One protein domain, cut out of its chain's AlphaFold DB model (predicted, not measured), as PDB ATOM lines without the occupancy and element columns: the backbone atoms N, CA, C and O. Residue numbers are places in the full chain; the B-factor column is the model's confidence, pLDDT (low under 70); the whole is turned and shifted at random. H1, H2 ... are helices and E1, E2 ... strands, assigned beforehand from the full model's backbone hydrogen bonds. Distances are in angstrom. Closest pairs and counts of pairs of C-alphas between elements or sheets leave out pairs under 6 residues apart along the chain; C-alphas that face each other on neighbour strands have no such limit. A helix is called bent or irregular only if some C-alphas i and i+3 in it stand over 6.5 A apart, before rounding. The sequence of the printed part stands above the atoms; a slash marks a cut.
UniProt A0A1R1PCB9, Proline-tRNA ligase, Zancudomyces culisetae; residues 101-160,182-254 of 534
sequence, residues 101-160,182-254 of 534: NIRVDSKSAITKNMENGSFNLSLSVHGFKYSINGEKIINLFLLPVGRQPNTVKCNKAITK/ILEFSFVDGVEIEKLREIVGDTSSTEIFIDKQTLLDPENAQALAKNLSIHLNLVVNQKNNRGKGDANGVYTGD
ATOM      1  N   ASN A 101     144.851 137.993  91.429       81.69
ATOM      2  CA  ASN A 101     144.990 139.090  92.389       81.69
ATOM      3  C   ASN A 101     143.660 139.576  92.992       81.69
ATOM      4  O   ASN A 101     143.688 140.353  93.938       81.69
ATOM      5  N   ILE A 102     142.519 139.144  92.449       83.06
ATOM      6  CA  ILE A 102     141.187 139.446  92.999       83.06
ATOM      7  C   ILE A 102     140.557 138.255  93.735       83.06
ATOM      8  O   ILE A 102     139.437 138.354  94.239       83.06
ATOM      9  N   ARG A 103     141.269 137.127  93.805       83.38
ATOM     10  CA  ARG A 103     140.886 135.949  94.592       83.38
ATOM     11  C   ARG A 103     141.565 136.004  95.948       83.38
ATOM     12  O   ARG A 103     142.636 136.590  96.090       83.38
ATOM     13  N   VAL A 104     140.977 135.330  96.927       83.12
ATOM     14  CA  VAL A 104     141.533 135.267  98.283       83.12
ATOM     15  C   VAL A 104     141.898 133.844  98.675       83.12
ATOM     16  O   VAL A 104     141.305 132.868  98.203       83.12
ATOM     17  N   ASP A 105     142.881 133.714  99.566       81.56
ATOM     18  CA  ASP A 105     143.083 132.464 100.291       81.56
ATOM     19  C   ASP A 105     141.913 132.278 101.267       81.56
ATOM     20  O   ASP A 105     141.504 133.206 101.970       81.56
ATOM     21  N   SER A 106     141.388 131.056 101.325       74.38
ATOM     22  CA  SER A 106     140.378 130.626 102.293       74.38
ATOM     23  C   SER A 106     140.682 131.045 103.740       74.38
ATOM     24  O   SER A 106     139.770 131.447 104.461       74.38
ATOM     25  N   LYS A 107     141.955 131.010 104.160       74.50
ATOM     26  CA  LYS A 107     142.394 131.382 105.515       74.50
ATOM     27  C   LYS A 107     142.400 132.890 105.745       74.50
ATOM     28  O   LYS A 107     142.247 133.322 106.881       74.50
ATOM     29  N   SER A 108     142.582 133.677 104.685       80.50
ATOM     30  CA  SER A 108     142.569 135.144 104.734       80.50
ATOM     31  C   SER A 108     141.207 135.750 104.395       80.50
ATOM     32  O   SER A 108     141.042 136.962 104.489       80.50
ATOM     33  N   ALA A 109     140.239 134.935 103.966       81.12
ATOM     34  CA  ALA A 109     138.919 135.406 103.563       81.12
ATOM     35  C   ALA A 109     138.138 136.012 104.739       81.12
ATOM     36  O   ALA A 109     137.445 137.008 104.553       81.12
ATOM     37  N   ILE A 110     138.278 135.442 105.942       82.31
ATOM     38  CA  ILE A 110     137.713 135.982 107.183       82.31
ATOM     39  C   ILE A 110     138.867 136.401 108.086       82.31
ATOM     40  O   ILE A 110     139.708 135.580 108.448       82.31
ATOM     41  N   THR A 111     138.897 137.670 108.475       84.00
ATOM     42  CA  THR A 111     139.921 138.217 109.375       84.00
ATOM     43  C   THR A 111     139.274 138.884 110.574       84.00
ATOM     44  O   THR A 111     138.173 139.417 110.479       84.00
ATOM     45  N   LYS A 112     139.938 138.842 111.730       82.00
ATOM     46  CA  LYS A 112     139.465 139.541 112.926       82.00
ATOM     47  C   LYS A 112     139.991 140.974 112.918       82.00
ATOM     48  O   LYS A 112     141.196 141.184 112.795       82.00
ATOM     49  N   ASN A 113     139.100 141.940 113.086       78.31
ATOM     50  CA  ASN A 113     139.446 143.329 113.312       78.31
ATOM     51  C   ASN A 113     140.020 143.489 114.729       78.31
ATOM     52  O   ASN A 113     139.416 143.080 115.725       78.31
ATOM     53  N   MET A 114     141.221 144.055 114.815       80.12
ATOM     54  CA  MET A 114     141.959 144.205 116.069       80.12
ATOM     55  C   MET A 114     141.444 145.367 116.931       80.12
ATOM     56  O   MET A 114     141.677 145.354 118.136       80.12
ATOM     57  N   GLU A 115     140.740 146.342 116.349       77.00
ATOM     58  CA  GLU A 115     140.309 147.563 117.048       77.00
ATOM     59  C   GLU A 115     138.993 147.379 117.812       77.00
ATOM     60  O   GLU A 115     138.873 147.795 118.962       77.00
ATOM     61  N   ASN A 116     138.005 146.732 117.193       78.81
ATOM     62  CA  ASN A 116     136.663 146.538 117.756       78.81
ATOM     63  C   ASN A 116     136.311 145.055 117.990       78.81
ATOM     64  O   ASN A 116     135.243 144.750 118.518       78.81
ATOM     65  N   GLY A 117     137.197 144.127 117.614       75.44
ATOM     66  CA  GLY A 117     136.981 142.688 117.749       75.44
ATOM     67  C   GLY A 117     136.004 142.078 116.738       75.44
ATOM     68  O   GLY A 117     135.738 140.880 116.862       75.44
ATOM     69  N   SER A 118     135.498 142.862 115.774       80.38
ATOM     70  CA  SER A 118     134.587 142.411 114.714       80.38
ATOM     71  C   SER A 118     135.285 141.479 113.719       80.38
ATOM     72  O   SER A 118     136.510 141.332 113.745       80.38
ATOM     73  N   PHE A 119     134.530 140.816 112.843       81.56
ATOM     74  CA  PHE A 119     135.108 140.000 111.771       81.56
ATOM     75  C   PHE A 119     134.855 140.641 110.409       81.56
ATOM     76  O   PHE A 119     133.725 140.992 110.086       81.56
ATOM     77  N   ASN A 120     135.896 140.731 109.587       83.69
ATOM     78  CA  ASN A 120     135.833 141.244 108.226       83.69
ATOM     79  C   ASN A 120     135.856 140.098 107.220       83.69
ATOM     80  O   ASN A 120     136.692 139.195 107.308       83.69
ATOM     81  N   LEU A 121     134.965 140.181 106.236       84.38
ATOM     82  CA  LEU A 121     134.922 139.301 105.081       84.38
ATOM     83  C   LEU A 121     135.523 140.014 103.864       84.38
ATOM     84  O   LEU A 121     134.952 140.973 103.341       84.38
ATOM     85  N   SER A 122     136.668 139.524 103.401       86.50
ATOM     86  CA  SER A 122     137.425 140.070 102.268       86.50
ATOM     87  C   SER A 122     136.913 139.521 100.933       86.50
ATOM     88  O   SER A 122     137.682 138.971 100.152       86.50
ATOM     89  N   LEU A 123     135.604 139.606 100.696       87.44
ATOM     90  CA  LEU A 123     134.920 139.143  99.484       87.44
ATOM     91  C   LEU A 123     133.843 140.146  99.074       87.44
ATOM     92  O   LEU A 123     133.380 140.930  99.903       87.44
ATOM     93  N   SER A 124     133.400 140.077  97.817       88.81
ATOM     94  CA  SER A 124     132.172 140.765  97.410       88.81
ATOM     95  C   SER A 124     130.971 139.923  97.822       88.81
ATOM     96  O   SER A 124     130.906 138.736  97.492       88.81
ATOM     97  N   VAL A 125     130.031 140.527  98.550       88.81
ATOM     98  CA  VAL A 125     128.837 139.843  99.058       88.81
ATOM     99  C   VAL A 125     127.610 140.496  98.462       88.81
ATOM    100  O   VAL A 125     127.344 141.670  98.699       88.81
ATOM    101  N   HIS A 126     126.835 139.715  97.726       88.88
ATOM    102  CA  HIS A 126     125.585 140.160  97.118       88.88
ATOM    103  C   HIS A 126     124.447 139.311  97.637       88.88
ATOM    104  O   HIS A 126     124.619 138.114  97.838       88.88
ATOM    105  N   GLY A 127     123.295 139.906  97.898       85.75
ATOM    106  CA  GLY A 127     122.179 139.202  98.497       85.75
ATOM    107  C   GLY A 127     120.864 139.507  97.813       85.75
ATOM    108  O   GLY A 127     120.551 140.660  97.526       85.75
ATOM    109  N   PHE A 128     120.075 138.460  97.611       84.50
ATOM    110  CA  PHE A 128     118.711 138.556  97.107       84.50
ATOM    111  C   PHE A 128     117.763 138.094  98.203       84.50
ATOM    112  O   PHE A 128     117.816 136.942  98.639       84.50
ATOM    113  N   LYS A 129     116.906 139.001  98.668       79.81
ATOM    114  CA  LYS A 129     115.863 138.727  99.654       79.81
ATOM    115  C   LYS A 129     114.526 138.624  98.950       79.81
ATOM    116  O   LYS A 129     114.163 139.511  98.189       79.81
ATOM    117  N   TYR A 130     113.771 137.581  99.246       76.81
ATOM    118  CA  TYR A 130     112.417 137.424  98.730       76.81
ATOM    119  C   TYR A 130     111.541 136.678  99.736       76.81
ATOM    120  O   TYR A 130     112.026 136.156 100.744       76.81
ATOM    121  N   SER A 131     110.230 136.668  99.494       71.81
ATOM    122  CA  SER A 131     109.291 135.903 100.310       71.81
ATOM    123  C   SER A 131     108.499 134.922  99.461       71.81
ATOM    124  O   SER A 131     107.914 135.307  98.452       71.81
ATOM    125  N   ILE A 132     108.478 133.659  99.887       70.75
ATOM    126  CA  ILE A 132     107.640 132.604  99.310       70.75
ATOM    127  C   ILE A 132     106.711 132.124 100.416       70.75
ATOM    128  O   ILE A 132     107.177 131.729 101.480       70.75
ATOM    129  N   ASN A 133     105.396 132.159 100.187       71.00
ATOM    130  CA  ASN A 133     104.394 131.648 101.135       71.00
ATOM    131  C   ASN A 133     104.534 132.189 102.579       71.00
ATOM    132  O   ASN A 133     104.159 131.515 103.535       71.00
ATOM    133  N   GLY A 134     105.062 133.409 102.747       69.75
ATOM    134  CA  GLY A 134     105.289 134.040 104.053       69.75
ATOM    135  C   GLY A 134     106.630 133.701 104.717       69.75
ATOM    136  O   GLY A 134     106.990 134.347 105.701       69.75
ATOM    137  N   GLU A 135     107.407 132.764 104.169       72.62
ATOM    138  CA  GLU A 135     108.792 132.528 104.579       72.62
ATOM    139  C   GLU A 135     109.702 133.562 103.915       72.62
ATOM    140  O   GLU A 135     109.568 133.855 102.725       72.62
ATOM    141  N   LYS A 136     110.611 134.159 104.690       75.50
ATOM    142  CA  LYS A 136     111.618 135.095 104.174       75.50
ATOM    143  C   LYS A 136     112.889 134.315 103.876       75.50
ATOM    144  O   LYS A 136     113.486 133.768 104.803       75.50
ATOM    145  N   ILE A 137     113.305 134.299 102.616       78.19
ATOM    146  CA  ILE A 137     114.515 133.612 102.164       78.19
ATOM    147  C   ILE A 137     115.539 134.664 101.738       78.19
ATOM    148  O   ILE A 137     115.192 135.648 101.077       78.19
ATOM    149  N   ILE A 138     116.792 134.475 102.152       82.56
ATOM    150  CA  ILE A 138     117.937 135.265 101.689       82.56
ATOM    151  C   ILE A 138     118.948 134.352 101.017       82.56
ATOM    152  O   ILE A 138     119.416 133.385 101.616       82.56
ATOM    153  N   ASN A 139     119.349 134.735  99.811       85.88
ATOM    154  CA  ASN A 139     120.374 134.043  99.046       85.88
ATOM    155  C   ASN A 139     121.604 134.939  98.956       85.88
ATOM    156  O   ASN A 139     121.548 135.990  98.322       85.88
ATOM    157  N   LEU A 140     122.687 134.539  99.624       87.81
ATOM    158  CA  LEU A 140     123.957 135.262  99.671       87.81
ATOM    159  C   LEU A 140     124.922 134.692  98.631       87.81
ATOM    160  O   LEU A 140     125.268 133.520  98.691       87.81
ATOM    161  N   PHE A 141     125.404 135.527  97.724       89.12
ATOM    162  CA  PHE A 141     126.417 135.230  96.724       89.12
ATOM    163  C   PHE A 141     127.767 135.804  97.157       89.12
ATOM    164  O   PHE A 141     127.914 137.015  97.324       89.12
ATOM    165  N   LEU A 142     128.756 134.927  97.328       89.94
ATOM    166  CA  LEU A 142     130.139 135.262  97.656       89.94
ATOM    167  C   LEU A 142     130.994 135.201  96.389       89.94
ATOM    168  O   LEU A 142     131.238 134.116  95.846       89.94
ATOM    169  N   LEU A 143     131.455 136.362  95.938       91.50
ATOM    170  CA  LEU A 143     132.187 136.548  94.686       91.50
ATOM    171  C   LEU A 143     133.619 137.054  94.952       91.50
ATOM    172  O   LEU A 143     133.895 137.561  96.048       91.50
ATOM    173  N   PRO A 144     134.528 136.977  93.958       90.31
ATOM    174  CA  PRO A 144     135.838 137.614  94.050       90.31
ATOM    175  C   PRO A 144     135.735 139.114  94.384       90.31
ATOM    176  O   PRO A 144     134.726 139.770  94.113       90.31
ATOM    177  N   VAL A 145     136.792 139.663  94.977       88.06
ATOM    178  CA  VAL A 145     136.862 141.061  95.442       88.06
ATOM    179  C   VAL A 145     136.590 142.027  94.274       88.06
ATOM    180  O   VAL A 145     137.073 141.813  93.159       88.06
ATOM    181  N   GLY A 146     135.756 143.046  94.500       87.25
ATOM    182  CA  GLY A 146     135.307 144.004  93.482       87.25
ATOM    183  C   GLY A 146     134.408 143.467  92.351       87.25
ATOM    184  O   GLY A 146     134.194 144.181  91.364       87.25
ATOM    185  N   ARG A 147     133.888 142.231  92.423       90.75
ATOM    186  CA  ARG A 147     133.052 141.637  91.359       90.75
ATOM    187  C   ARG A 147     131.554 141.750  91.628       90.75
ATOM    188  O   ARG A 147     131.098 141.837  92.766       90.75
ATOM    189  N   GLN A 148     130.798 141.748  90.534       91.31
ATOM    190  CA  GLN A 148     129.340 141.841  90.523       91.31
ATOM    191  C   GLN A 148     128.718 140.493  90.138       91.31
ATOM    192  O   GLN A 148     129.348 139.718  89.400       91.31
ATOM    193  N   PRO A 149     127.511 140.194  90.645       91.81
ATOM    194  CA  PRO A 149     126.797 138.983  90.297       91.81
ATOM    195  C   PRO A 149     126.296 139.083  88.860       91.81
ATOM    196  O   PRO A 149     125.772 140.106  88.428       91.81
ATOM    197  N   ASN A 150     126.407 137.986  88.122       92.25
ATOM    198  CA  ASN A 150     125.633 137.808  86.911       92.25
ATOM    199  C   ASN A 150     124.207 137.428  87.327       92.25
ATOM    200  O   ASN A 150     123.950 136.301  87.757       92.25
ATOM    201  N   THR A 151     123.285 138.379  87.204       89.06
ATOM    202  CA  THR A 151     121.896 138.240  87.661       89.06
ATOM    203  C   THR A 151     121.183 137.051  87.016       89.06
ATOM    204  O   THR A 151     120.457 136.336  87.704       89.06
ATOM    205  N   VAL A 152     121.436 136.765  85.735       87.44
ATOM    206  CA  VAL A 152     120.851 135.619  85.019       87.44
ATOM    207  C   VAL A 152     121.344 134.294  85.606       87.44
ATOM    208  O   VAL A 152     120.535 133.423  85.941       87.44
ATOM    209  N   LYS A 153     122.660 134.146  85.813       89.31
ATOM    210  CA  LYS A 153     123.246 132.949  86.443       89.31
ATOM    211  C   LYS A 153     122.759 132.774  87.882       89.31
ATOM    212  O   LYS A 153     122.396 131.662  88.271       89.31
ATOM    213  N   CYS A 154     122.699 133.861  88.655       88.25
ATOM    214  CA  CYS A 154     122.186 133.867  90.023       88.25
ATOM    215  C   CYS A 154     120.719 133.425  90.067       88.25
ATOM    216  O   CYS A 154     120.401 132.453  90.746       88.25
ATOM    217  N   ASN A 155     119.837 134.048  89.285       85.25
ATOM    218  CA  ASN A 155     118.411 133.713  89.252       85.25
ATOM    219  C   ASN A 155     118.162 132.256  88.851       85.25
ATOM    220  O   ASN A 155     117.303 131.587  89.434       85.25
ATOM    221  N   LYS A 156     118.946 131.722  87.907       83.12
ATOM    222  CA  LYS A 156     118.891 130.298  87.551       83.12
ATOM    223  C   LYS A 156     119.297 129.386  88.699       83.12
ATOM    224  O   LYS A 156     118.643 128.367  88.910       83.12
ATOM    225  N   ALA A 157     120.348 129.737  89.435       84.25
ATOM    226  CA  ALA A 157     120.786 128.971  90.597       84.25
ATOM    227  C   ALA A 157     119.717 128.962  91.700       84.25
ATOM    228  O   ALA A 157     119.390 127.899  92.223       84.25
ATOM    229  N   ILE A 158     119.110 130.123  91.973       81.25
ATOM    230  CA  ILE A 158     118.012 130.269  92.936       81.25
ATOM    231  C   ILE A 158     116.815 129.406  92.520       81.25
ATOM    232  O   ILE A 158     116.333 128.596  93.306       81.25
ATOM    233  N   THR A 159     116.374 129.521  91.265       77.12
ATOM    234  CA  THR A 159     115.202 128.792  90.745       77.12
ATOM    235  C   THR A 159     115.417 127.279  90.734       77.12
ATOM    236  O   THR A 159     114.497 126.503  90.978       77.12
ATOM    237  N   LYS A 160     116.645 126.829  90.454       73.62
ATOM    238  CA  LYS A 160     116.984 125.404  90.478       73.62
ATOM    239  C   LYS A 160     116.870 124.818  91.890       73.62
ATOM    240  O   LYS A 160     116.458 123.667  92.022       73.62
ATOM    241  N   ILE A 182     111.605 140.441  94.846       64.06
ATOM    242  CA  ILE A 182     113.060 140.401  95.033       64.06
ATOM    243  C   ILE A 182     113.556 141.784  95.472       64.06
ATOM    244  O   ILE A 182     113.389 142.775  94.765       64.06
ATOM    245  N   LEU A 183     114.188 141.839  96.641       65.88
ATOM    246  CA  LEU A 183     114.966 142.969  97.137       65.88
ATOM    247  C   LEU A 183     116.447 142.596  97.066       65.88
ATOM    248  O   LEU A 183     116.884 141.657  97.731       65.88
ATOM    249  N   GLU A 184     117.205 143.328  96.259       75.31
ATOM    250  CA  GLU A 184     118.645 143.134  96.092       75.31
ATOM    251  C   GLU A 184     119.430 144.077  97.011       75.31
ATOM    252  O   GLU A 184     119.067 145.241  97.195       75.31
ATOM    253  N   PHE A 185     120.516 143.572  97.589       79.19
ATOM    254  CA  PHE A 185     121.501 144.367  98.308       79.19
ATOM    255  C   PHE A 185     122.914 143.910  97.945       79.19
ATOM    256  O   PHE A 185     123.180 142.719  97.796       79.19
ATOM    257  N   SER A 186     123.837 144.860  97.831       79.44
ATOM    258  CA  SER A 186     125.220 144.607  97.428       79.44
ATOM    259  C   SER A 186     126.195 145.228  98.418       79.44
ATOM    260  O   SER A 186     126.070 146.409  98.752       79.44
ATOM    261  N   PHE A 187     127.208 144.468  98.814       78.19
ATOM    262  CA  PHE A 187     128.343 144.946  99.589       78.19
ATOM    263  C   PHE A 187     129.631 144.720  98.802       78.19
ATOM    264  O   PHE A 187     129.915 143.609  98.346       78.19
ATOM    265  N   VAL A 188     130.414 145.785  98.654       73.44
ATOM    266  CA  VAL A 188     131.703 145.757  97.958       73.44
ATOM    267  C   VAL A 188     132.810 145.870  98.998       73.44
ATOM    268  O   VAL A 188     132.740 146.758  99.839       73.44
ATOM    269  N   ASP A 189     133.788 144.967  98.902       69.25
ATOM    270  CA  ASP A 189     135.066 144.917  99.622       69.25
ATOM    271  C   ASP A 189     135.021 145.152 101.143       69.25
ATOM    272  O   ASP A 189     134.879 146.271 101.624       69.25
ATOM    273  N   GLY A 190     135.278 144.093 101.922       68.81
ATOM    274  CA  GLY A 190     135.519 144.219 103.363       68.81
ATOM    275  C   GLY A 190     134.238 144.475 104.151       68.81
ATOM    276  O   GLY A 190     134.009 145.565 104.669       68.81
ATOM    277  N   VAL A 191     133.402 143.443 104.263       76.19
ATOM    278  CA  VAL A 191     132.131 143.534 104.990       76.19
ATOM    279  C   VAL A 191     132.325 143.106 106.438       76.19
ATOM    280  O   VAL A 191     132.770 141.986 106.691       76.19
ATOM    281  N   GLU A 192     131.947 143.970 107.382       82.50
ATOM    282  CA  GLU A 192     131.793 143.569 108.784       82.50
ATOM    283  C   GLU A 192     130.674 142.528 108.867       82.50
ATOM    284  O   GLU A 192     129.518 142.807 108.534       82.50
ATOM    285  N   ILE A 193     131.017 141.312 109.290       80.44
ATOM    286  CA  ILE A 193     130.088 140.179 109.332       80.44
ATOM    287  C   ILE A 193     128.886 140.497 110.230       80.44
ATOM    288  O   ILE A 193     127.782 140.021 109.983       80.44
ATOM    289  N   GLU A 194     129.059 141.354 111.229       81.56
ATOM    290  CA  GLU A 194     128.002 141.868 112.092       81.56
ATOM    291  C   GLU A 194     126.879 142.564 111.301       81.56
ATOM    292  O   GLU A 194     125.709 142.313 111.580       81.56
ATOM    293  N   LYS A 195     127.192 143.329 110.248       79.06
ATOM    294  CA  LYS A 195     126.171 143.947 109.376       79.06
ATOM    295  C   LYS A 195     125.403 142.901 108.574       79.06
ATOM    296  O   LYS A 195     124.192 143.009 108.393       79.06
ATOM    297  N   LEU A 196     126.090 141.851 108.121       78.44
ATOM    298  CA  LEU A 196     125.436 140.720 107.457       78.44
ATOM    299  C   LEU A 196     124.527 139.959 108.428       78.44
ATOM    300  O   LEU A 196     123.428 139.568 108.039       78.44
ATOM    301  N   ARG A 197     124.940 139.794 109.694       78.06
ATOM    302  CA  ARG A 197     124.109 139.174 110.740       78.06
ATOM    303  C   ARG A 197     122.801 139.925 110.944       78.06
ATOM    304  O   ARG A 197     121.772 139.274 111.078       78.06
ATOM    305  N   GLU A 198     122.826 141.255 110.970       77.25
ATOM    306  CA  GLU A 198     121.612 142.068 111.127       77.25
ATOM    307  C   GLU A 198     120.619 141.827 109.981       77.25
ATOM    308  O   GLU A 198     119.429 141.633 110.213       77.25
ATOM    309  N   ILE A 199     121.115 141.745 108.745       74.69
ATOM    310  CA  ILE A 199     120.287 141.527 107.549       74.69
ATOM    311  C   ILE A 199     119.708 140.109 107.510       74.69
ATOM    312  O   ILE A 199     118.542 139.911 107.154       74.69
ATOM    313  N   VAL A 200     120.530 139.123 107.878       73.69
ATOM    314  CA  VAL A 200     120.169 137.702 107.932       73.69
ATOM    315  C   VAL A 200     119.208 137.405 109.087       73.69
ATOM    316  O   VAL A 200     118.275 136.620 108.915       73.69
ATOM    317  N   GLY A 201     119.390 138.049 110.245       65.94
ATOM    318  CA  GLY A 201     118.639 137.796 111.482       65.94
ATOM    319  C   GLY A 201     117.121 137.970 111.370       65.94
ATOM    320  O   GLY A 201     116.378 137.420 112.181       65.94
ATOM    321  N   ASP A 202     116.658 138.659 110.328       61.00
ATOM    322  CA  ASP A 202     115.248 138.883 110.004       61.00
ATOM    323  C   ASP A 202     114.589 137.763 109.171       61.00
ATOM    324  O   ASP A 202     113.461 137.945 108.686       61.00
ATOM    325  N   THR A 203     115.273 136.636 108.927       64.31
ATOM    326  CA  THR A 203     114.855 135.651 107.909       64.31
ATOM    327  C   THR A 203     114.642 134.225 108.392       64.31
ATOM    328  O   THR A 203     115.118 133.810 109.445       64.31
ATOM    329  N   SER A 204     113.843 133.489 107.615       63.12
ATOM    330  CA  SER A 204     113.420 132.116 107.890       63.12
ATOM    331  C   SER A 204     114.454 131.090 107.408       63.12
ATOM    332  O   SER A 204     114.640 130.072 108.067       63.12
ATOM    333  N   SER A 205     115.136 131.366 106.290       74.62
ATOM    334  CA  SER A 205     116.144 130.491 105.675       74.62
ATOM    335  C   SER A 205     117.215 131.324 104.970       74.62
ATOM    336  O   SER A 205     116.900 132.341 104.348       74.62
ATOM    337  N   THR A 206     118.477 130.894 105.049       77.12
ATOM    338  CA  THR A 206     119.591 131.508 104.309       77.12
ATOM    339  C   THR A 206     120.318 130.466 103.469       77.12
ATOM    340  O   THR A 206     120.728 129.424 103.979       77.12
ATOM    341  N   GLU A 207     120.512 130.761 102.188       81.62
ATOM    342  CA  GLU A 207     121.318 129.954 101.271       81.62
ATOM    343  C   GLU A 207     122.607 130.697 100.919       81.62
ATOM    344  O   GLU A 207     122.591 131.908 100.686       81.62
ATOM    345  N   ILE A 208     123.732 129.978 100.866       83.75
ATOM    346  CA  ILE A 208     125.033 130.569 100.536       83.75
ATOM    347  C   ILE A 208     125.527 129.986  99.214       83.75
ATOM    348  O   ILE A 208     125.796 128.792  99.090       83.75
ATOM    349  N   PHE A 209     125.692 130.855  98.230       86.62
ATOM    350  CA  PHE A 209     126.235 130.576  96.913       86.62
ATOM    351  C   PHE A 209     127.659 131.123  96.849       86.62
ATOM    352  O   PHE A 209     127.893 132.298  97.103       86.62
ATOM    353  N   ILE A 210     128.633 130.282  96.524       87.81
ATOM    354  CA  ILE A 210     130.041 130.668  96.421       87.81
ATOM    355  C   ILE A 210     130.478 130.498  94.977       87.81
ATOM    356  O   ILE A 210     130.365 129.408  94.413       87.81
ATOM    357  N   ASP A 211     130.983 131.567  94.371       90.44
ATOM    358  CA  ASP A 211     131.535 131.458  93.031       90.44
ATOM    359  C   ASP A 211     132.774 130.546  93.024       90.44
ATOM    360  O   ASP A 211     133.651 130.622  93.890       90.44
ATOM    361  N   LYS A 212     132.849 129.660  92.028       86.38
ATOM    362  CA  LYS A 212     133.917 128.668  91.841       86.38
ATOM    363  C   LYS A 212     135.308 129.304  91.740       86.38
ATOM    364  O   LYS A 212     136.310 128.614  91.901       86.38
ATOM    365  N   GLN A 213     135.376 130.598  91.441       87.94
ATOM    366  CA  GLN A 213     136.598 131.364  91.236       87.94
ATOM    367  C   GLN A 213     136.934 132.296  92.400       87.94
ATOM    368  O   GLN A 213     137.960 132.969  92.345       87.94
ATOM    369  N   THR A 214     136.100 132.340  93.441       83.88
ATOM    370  CA  THR A 214     136.297 133.183  94.630       83.88
ATOM    371  C   THR A 214     137.599 132.860  95.359       83.88
ATOM    372  O   THR A 214     138.302 133.758  95.828       83.88
ATOM    373  N   LEU A 215     137.937 131.571  95.436       81.44
ATOM    374  CA  LEU A 215     139.097 131.079  96.169       81.44
ATOM    375  C   LEU A 215     140.253 130.718  95.237       81.44
ATOM    376  O   LEU A 215     140.060 130.299  94.092       81.44
ATOM    377  N   LEU A 216     141.474 130.850  95.759       74.56
ATOM    378  CA  LEU A 216     142.668 130.286  95.123       74.56
ATOM    379  C   LEU A 216     142.613 128.751  95.074       74.56
ATOM    380  O   LEU A 216     143.044 128.164  94.085       74.56
ATOM    381  N   ASP A 217     142.044 128.131  96.112       74.50
ATOM    382  CA  ASP A 217     141.830 126.687  96.217       74.50
ATOM    383  C   ASP A 217     140.321 126.367  96.308       74.50
ATOM    384  O   ASP A 217     139.686 126.684  97.324       74.50
ATOM    385  N   PRO A 218     139.735 125.750  95.265       64.75
ATOM    386  CA  PRO A 218     138.320 125.391  95.227       64.75
ATOM    387  C   PRO A 218     137.893 124.380  96.301       64.75
ATOM    388  O   PRO A 218     136.728 124.395  96.702       64.75
ATOM    389  N   GLU A 219     138.798 123.520  96.790       69.00
ATOM    390  CA  GLU A 219     138.466 122.469  97.771       69.00
ATOM    391  C   GLU A 219     138.042 123.057  99.129       69.00
ATOM    392  O   GLU A 219     137.292 122.443  99.891       69.00
ATOM    393  N   ASN A 220     138.424 124.309  99.399       76.00
ATOM    394  CA  ASN A 220     138.173 124.982 100.672       76.00
ATOM    395  C   ASN A 220     136.871 125.801 100.714       76.00
ATOM    396  O   ASN A 220     136.573 126.427 101.736       76.00
ATOM    397  N   ALA A 221     136.057 125.790  99.653       71.44
ATOM    398  CA  ALA A 221     134.795 126.538  99.613       71.44
ATOM    399  C   ALA A 221     133.821 126.115 100.730       71.44
ATOM    400  O   ALA A 221     133.208 126.964 101.378       71.44
ATOM    401  N   GLN A 222     133.731 124.812 101.024       73.44
ATOM    402  CA  GLN A 222     132.915 124.301 102.133       73.44
ATOM    403  C   GLN A 222     133.423 124.763 103.503       73.44
ATOM    404  O   GLN A 222     132.618 125.062 104.384       73.44
ATOM    405  N   ALA A 223     134.744 124.845 103.689       77.31
ATOM    406  CA  ALA A 223     135.335 125.311 104.938       77.31
ATOM    407  C   ALA A 223     135.021 126.796 105.177       77.31
ATOM    408  O   ALA A 223     134.585 127.160 106.270       77.31
ATOM    409  N   LEU A 224     135.155 127.632 104.139       80.69
ATOM    410  CA  LEU A 224     134.758 129.038 104.195       80.69
ATOM    411  C   LEU A 224     133.270 129.182 104.527       80.69
ATOM    412  O   LEU A 224     132.917 129.932 105.434       80.69
ATOM    413  N   ALA A 225     132.402 128.442 103.835       75.25
ATOM    414  CA  ALA A 225     130.963 128.510 104.057       75.25
ATOM    415  C   ALA A 225     130.568 128.084 105.476       75.25
ATOM    416  O   ALA A 225     129.731 128.727 106.108       75.25
ATOM    417  N   LYS A 226     131.197 127.026 106.002       74.81
ATOM    418  CA  LYS A 226     130.990 126.557 107.375       74.81
ATOM    419  C   LYS A 226     131.434 127.609 108.389       74.81
ATOM    420  O   LYS A 226     130.678 127.914 109.308       74.81
ATOM    421  N   ASN A 227     132.618 128.191 108.204       78.25
ATOM    422  CA  ASN A 227     133.124 129.257 109.068       78.25
ATOM    423  C   ASN A 227     132.215 130.489 109.019       78.25
ATOM    424  O   ASN A 227     131.845 131.016 110.064       78.25
ATOM    425  N   LEU A 228     131.788 130.907 107.826       79.31
ATOM    426  CA  LEU A 228     130.863 132.023 107.664       79.31
ATOM    427  C   LEU A 228     129.506 131.731 108.314       79.31
ATOM    428  O   LEU A 228     128.974 132.597 108.992       79.31
ATOM    429  N   SER A 229     128.979 130.511 108.185       75.12
ATOM    430  CA  SER A 229     127.714 130.109 108.820       75.12
ATOM    431  C   SER A 229     127.792 130.191 110.346       75.12
ATOM    432  O   SER A 229     126.898 130.758 110.975       75.12
ATOM    433  N   ILE A 230     128.899 129.719 110.940       74.38
ATOM    434  CA  ILE A 230     129.187 129.884 112.377       74.38
ATOM    435  C   ILE A 230     129.204 131.371 112.731       74.38
ATOM    436  O   ILE A 230     128.542 131.804 113.673       74.38
ATOM    437  N   HIS A 231     129.922 132.172 111.944       73.88
ATOM    438  CA  HIS A 231     129.974 133.612 112.135       73.88
ATOM    439  C   HIS A 231     128.679 134.335 111.761       73.88
ATOM    440  O   HIS A 231     128.603 135.510 112.065       73.88
ATOM    441  N   LEU A 232     127.660 133.716 111.174       71.94
ATOM    442  CA  LEU A 232     126.349 134.335 110.956       71.94
ATOM    443  C   LEU A 232     125.305 133.853 111.974       71.94
ATOM    444  O   LEU A 232     124.156 134.275 111.912       71.94
ATOM    445  N   ASN A 233     125.707 133.012 112.939       65.56
ATOM    446  CA  ASN A 233     124.814 132.313 113.869       65.56
ATOM    447  C   ASN A 233     123.707 131.516 113.150       65.56
ATOM    448  O   ASN A 233     122.608 131.364 113.680       65.56
ATOM    449  N   LEU A 234     123.998 131.013 111.947       62.84
ATOM    450  CA  LEU A 234     123.093 130.149 111.197       62.84
ATOM    451  C   LEU A 234     123.221 128.713 111.719       62.84
ATOM    452  O   LEU A 234     124.333 128.195 111.857       62.84
ATOM    453  N   VAL A 235     122.097 128.055 112.007       48.38
ATOM    454  CA  VAL A 235     122.093 126.651 112.427       48.38
ATOM    455  C   VAL A 235     122.296 125.787 111.181       48.38
ATOM    456  O   VAL A 235     121.472 125.750 110.273       48.38
ATOM    457  N   VAL A 236     123.431 125.090 111.094       44.16
ATOM    458  CA  VAL A 236     123.678 124.103 110.031       44.16
ATOM    459  C   VAL A 236     122.992 122.804 110.447       44.16
ATOM    460  O   VAL A 236     123.554 122.017 111.210       44.16
ATOM    461  N   ASN A 237     121.754 122.590 110.003       39.56
ATOM    462  CA  ASN A 237     120.962 121.442 110.438       39.56
ATOM    463  C   ASN A 237     121.459 120.133 109.789       39.56
ATOM    464  O   ASN A 237     121.107 119.793 108.661       39.56
ATOM    465  N   GLN A 238     122.228 119.327 110.530       37.81
ATOM    466  CA  GLN A 238     122.240 117.876 110.328       37.81
ATOM    467  C   GLN A 238     121.092 117.271 111.148       37.81
ATOM    468  O   GLN A 238     121.288 116.891 112.293       37.81
ATOM    469  N   LYS A 239     119.908 117.170 110.527       34.50
ATOM    470  CA  LYS A 239     118.703 116.454 111.005       34.50
ATOM    471  C   LYS A 239     118.107 116.925 112.354       34.50
ATOM    472  O   LYS A 239     118.619 116.615 113.418       34.50
ATOM    473  N   ASN A 240     116.896 117.489 112.271       34.94
ATOM    474  CA  ASN A 240     115.886 117.651 113.334       34.94
ATOM    475  C   ASN A 240     116.305 118.373 114.634       34.94
ATOM    476  O   ASN A 240     116.751 117.732 115.580       34.94
ATOM    477  N   ASN A 241     115.926 119.647 114.791       28.77
ATOM    478  CA  ASN A 241     114.850 120.071 115.708       28.77
ATOM    479  C   ASN A 241     114.668 121.600 115.711       28.77
ATOM    480  O   ASN A 241     115.571 122.366 115.414       28.77
ATOM    481  N   ARG A 242     113.445 122.011 116.049       39.44
ATOM    482  CA  ARG A 242     112.887 123.370 115.988       39.44
ATOM    483  C   ARG A 242     113.742 124.443 116.684       39.44
ATOM    484  O   ARG A 242     113.977 124.348 117.886       39.44
ATOM    485  N   GLY A 243     114.016 125.533 115.959       31.81
ATOM    486  CA  GLY A 243     114.344 126.854 116.510       31.81
ATOM    487  C   GLY A 243     115.509 127.562 115.811       31.81
ATOM    488  O   GLY A 243     116.651 127.201 116.046       31.81
ATOM    489  N   LYS A 244     115.190 128.642 115.075       31.73
ATOM    490  CA  LYS A 244     116.087 129.651 114.463       31.73
ATOM    491  C   LYS A 244     116.968 129.185 113.286       31.73
ATOM    492  O   LYS A 244     118.004 128.576 113.491       31.73
ATOM    493  N   GLY A 245     116.564 129.619 112.084       36.44
ATOM    494  CA  GLY A 245     117.396 129.865 110.896       36.44
ATOM    495  C   GLY A 245     118.306 128.726 110.445       36.44
ATOM    496  O   GLY A 245     119.474 128.689 110.828       36.44
ATOM    497  N   ASP A 246     117.792 127.859 109.571       37.50
ATOM    498  CA  ASP A 246     118.585 126.806 108.937       37.50
ATOM    499  C   ASP A 246     119.401 127.358 107.751       37.50
ATOM    500  O   ASP A 246     118.865 128.038 106.871       37.50
ATOM    501  N   ALA A 247     120.704 127.051 107.703       43.75
ATOM    502  CA  ALA A 247     121.510 127.186 106.485       43.75
ATOM    503  C   ALA A 247     121.223 125.985 105.569       43.75
ATOM    504  O   ALA A 247     121.827 124.921 105.720       43.75
ATOM    505  N   ASN A 248     120.280 126.134 104.638       52.00
ATOM    506  CA  ASN A 248     119.733 125.018 103.855       52.00
ATOM    507  C   ASN A 248     120.620 124.528 102.690       52.00
ATOM    508  O   ASN A 248     120.253 123.580 102.000       52.00
ATOM    509  N   GLY A 249     121.815 125.095 102.486       62.81
ATOM    510  CA  GLY A 249     122.776 124.580 101.508       62.81
ATOM    511  C   GLY A 249     123.911 125.547 101.183       62.81
ATOM    512  O   GLY A 249     123.743 126.765 101.223       62.81
ATOM    513  N   VAL A 250     125.080 124.982 100.861       71.19
ATOM    514  CA  VAL A 250     126.225 125.705 100.291       71.19
ATOM    515  C   VAL A 250     126.376 125.258  98.848       71.19
ATOM    516  O   VAL A 250     126.605 124.076  98.591       71.19
ATOM    517  N   TYR A 251     126.275 126.198  97.915       81.00
ATOM    518  CA  TYR A 251     126.275 125.905  96.487       81.00
ATOM    519  C   TYR A 251     127.480 126.542  95.813       81.00
ATOM    520  O   TYR A 251     127.650 127.756  95.855       81.00
ATOM    521  N   THR A 252     128.300 125.741  95.139       82.88
ATOM    522  CA  THR A 252     129.396 126.248  94.311       82.88
ATOM    523  C   THR A 252     128.980 126.301  92.846       82.88
ATOM    524  O   THR A 252     128.289 125.409  92.352       82.88
ATOM    525  N   GLY A 253     129.366 127.360  92.141       86.12
ATOM    526  CA  GLY A 253     128.977 127.536  90.742       86.12
ATOM    527  C   GLY A 253     129.623 128.745  90.088       86.12
ATOM    528  O   GLY A 253     130.476 129.395  90.672       86.12
ATOM    529  N   ASP A 254     129.248 129.017  88.845       89.62
ATOM    530  CA  ASP A 254     129.668 130.221  88.128       89.62
ATOM    531  C   ASP A 254     128.573 131.281  88.281       89.62
ATOM    532  O   ASP A 254     127.486 131.129  87.724       89.62
TER     533      ASP A 254
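What this domain is: This is residues 101 to 160 and 182 to 254 of the 534 residues of the protein "Proline-tRNA ligase" of Zancudomyces culisetae (UniProt A0A1R1PCB9). A twisted sheet of five strands is the core, with H3 over E6 and E7 on one face and H1 over E4 on the opposite face; H2 only grazes the sheet. The small hairpin of E1 and E2 turns into the long hairpin of E3 and E4, E2 running on into E3 at 92 degrees. The printed part has 133 residues with three named helices and seven named strands, in the order E1, E2, E3, E4, H1, E5, H2, E6, H3, E7; the class is mixed, helices and strands. The large sheet is mixed and has the order E5, E3, E4, E6, E7, and E1 and E2 make a second, antiparallel sheet. The whole is compact, with a radius of gyration of the C-alphas of 14.2 A and spans of 42 by 35 by 26 A.

How they stand to each other: E1, residues 110 to 112, and E2, residues 119 to 121, form a hairpin, antiparallel at 151 degrees, with N 111 and O 120 2.9 A apart. Residues 120 to 121 of E2 also pair, antiparallel, with residues 191 to 192. E3, residues 124 to 132, and E4, residues 135 to 143, form a hairpin at 161 degrees, with N 126 and O 141 2.9 A apart. H1, residues 151 to 160, is on the sheet of E3 and E4, at a height over the sheet of 8.5 A. It lies over E4, and only just not over E6, residues 205 to 211: 5 of its C-alphas fall on E4 and 2 on E6. It runs slantwise to the strands, at 53 degrees to E4 on the local plane. E5, residues 183 to 187, is an edge strand, antiparallel to E3 at 164 degrees, with N 127 and O 185 2.8 A apart. H2, residues 193 to 200, only grazes the sheet with its residues 196 to 200; its closest C-alphas to E2 are those of Ile 193 and Phe 119, 5.6 A apart. E5, H2 and E6 are a split strand-helix-strand unit, its two strands running the same way with E3 and E4 between them, and its crossover is right-handed. E4 and E6 are parallel at 18 degrees, with N 209 and O 140 2.7 A apart. H3, residues 218 to 231, is irregular, with C-alphas 219 and 222 7.3 A apart. It lies over E6 and E7, residues 246 to 253, at a height over the sheet of 9.3 A; it runs along the strands, but only just, at 28 degrees to E6 on the local plane. The closest C-alphas of H3 and E7 are those of Ala 225 and Val 250, 6.7 A apart. E6, H3 and E7 form a strand-helix-strand unit, its two strands parallel neighbours, with a right-handed crossover. E6 and E7 stand at 18 degrees, with N 210 and O 251 2.8 A apart. With H1 and H3 on opposite faces, the arrangement has three layers. H2 and H3 are close but not clearly touching, about perpendicular at 77 degrees, with the C-alphas of Ile 193 and His 231 closest at 7.1 A. Every O i to N i+4 pair is within hydrogen-bond range in H1 and H2, and 8 of 10 are in H3.

Where its parts are: E1 begins at C-alpha 110, (137.713, 135.982, 107.183). E3 measures 25.9 A from first to last C-alpha, E4 25.7 A, E7 21.0 A, H3 20.6 A and E6 19.9 A. H3 begins at C-alpha 218, (138.320, 125.391, 95.227), and E7 ends at C-alpha 253, (128.977, 127.536, 90.742).

The domain as a whole: The C-alphas farthest apart are those of Asn 101 and Arg 242, 42.8 A. Residues 161 to 181 are not printed, and C-alphas 160 and 182 are 16.2 A apart across the cut. The link from H3 to E7, residues 232 to 245, is long. The mean pLDDT of the printed part is 75.1; 28 residues are under 70, among them residues 233 to 249.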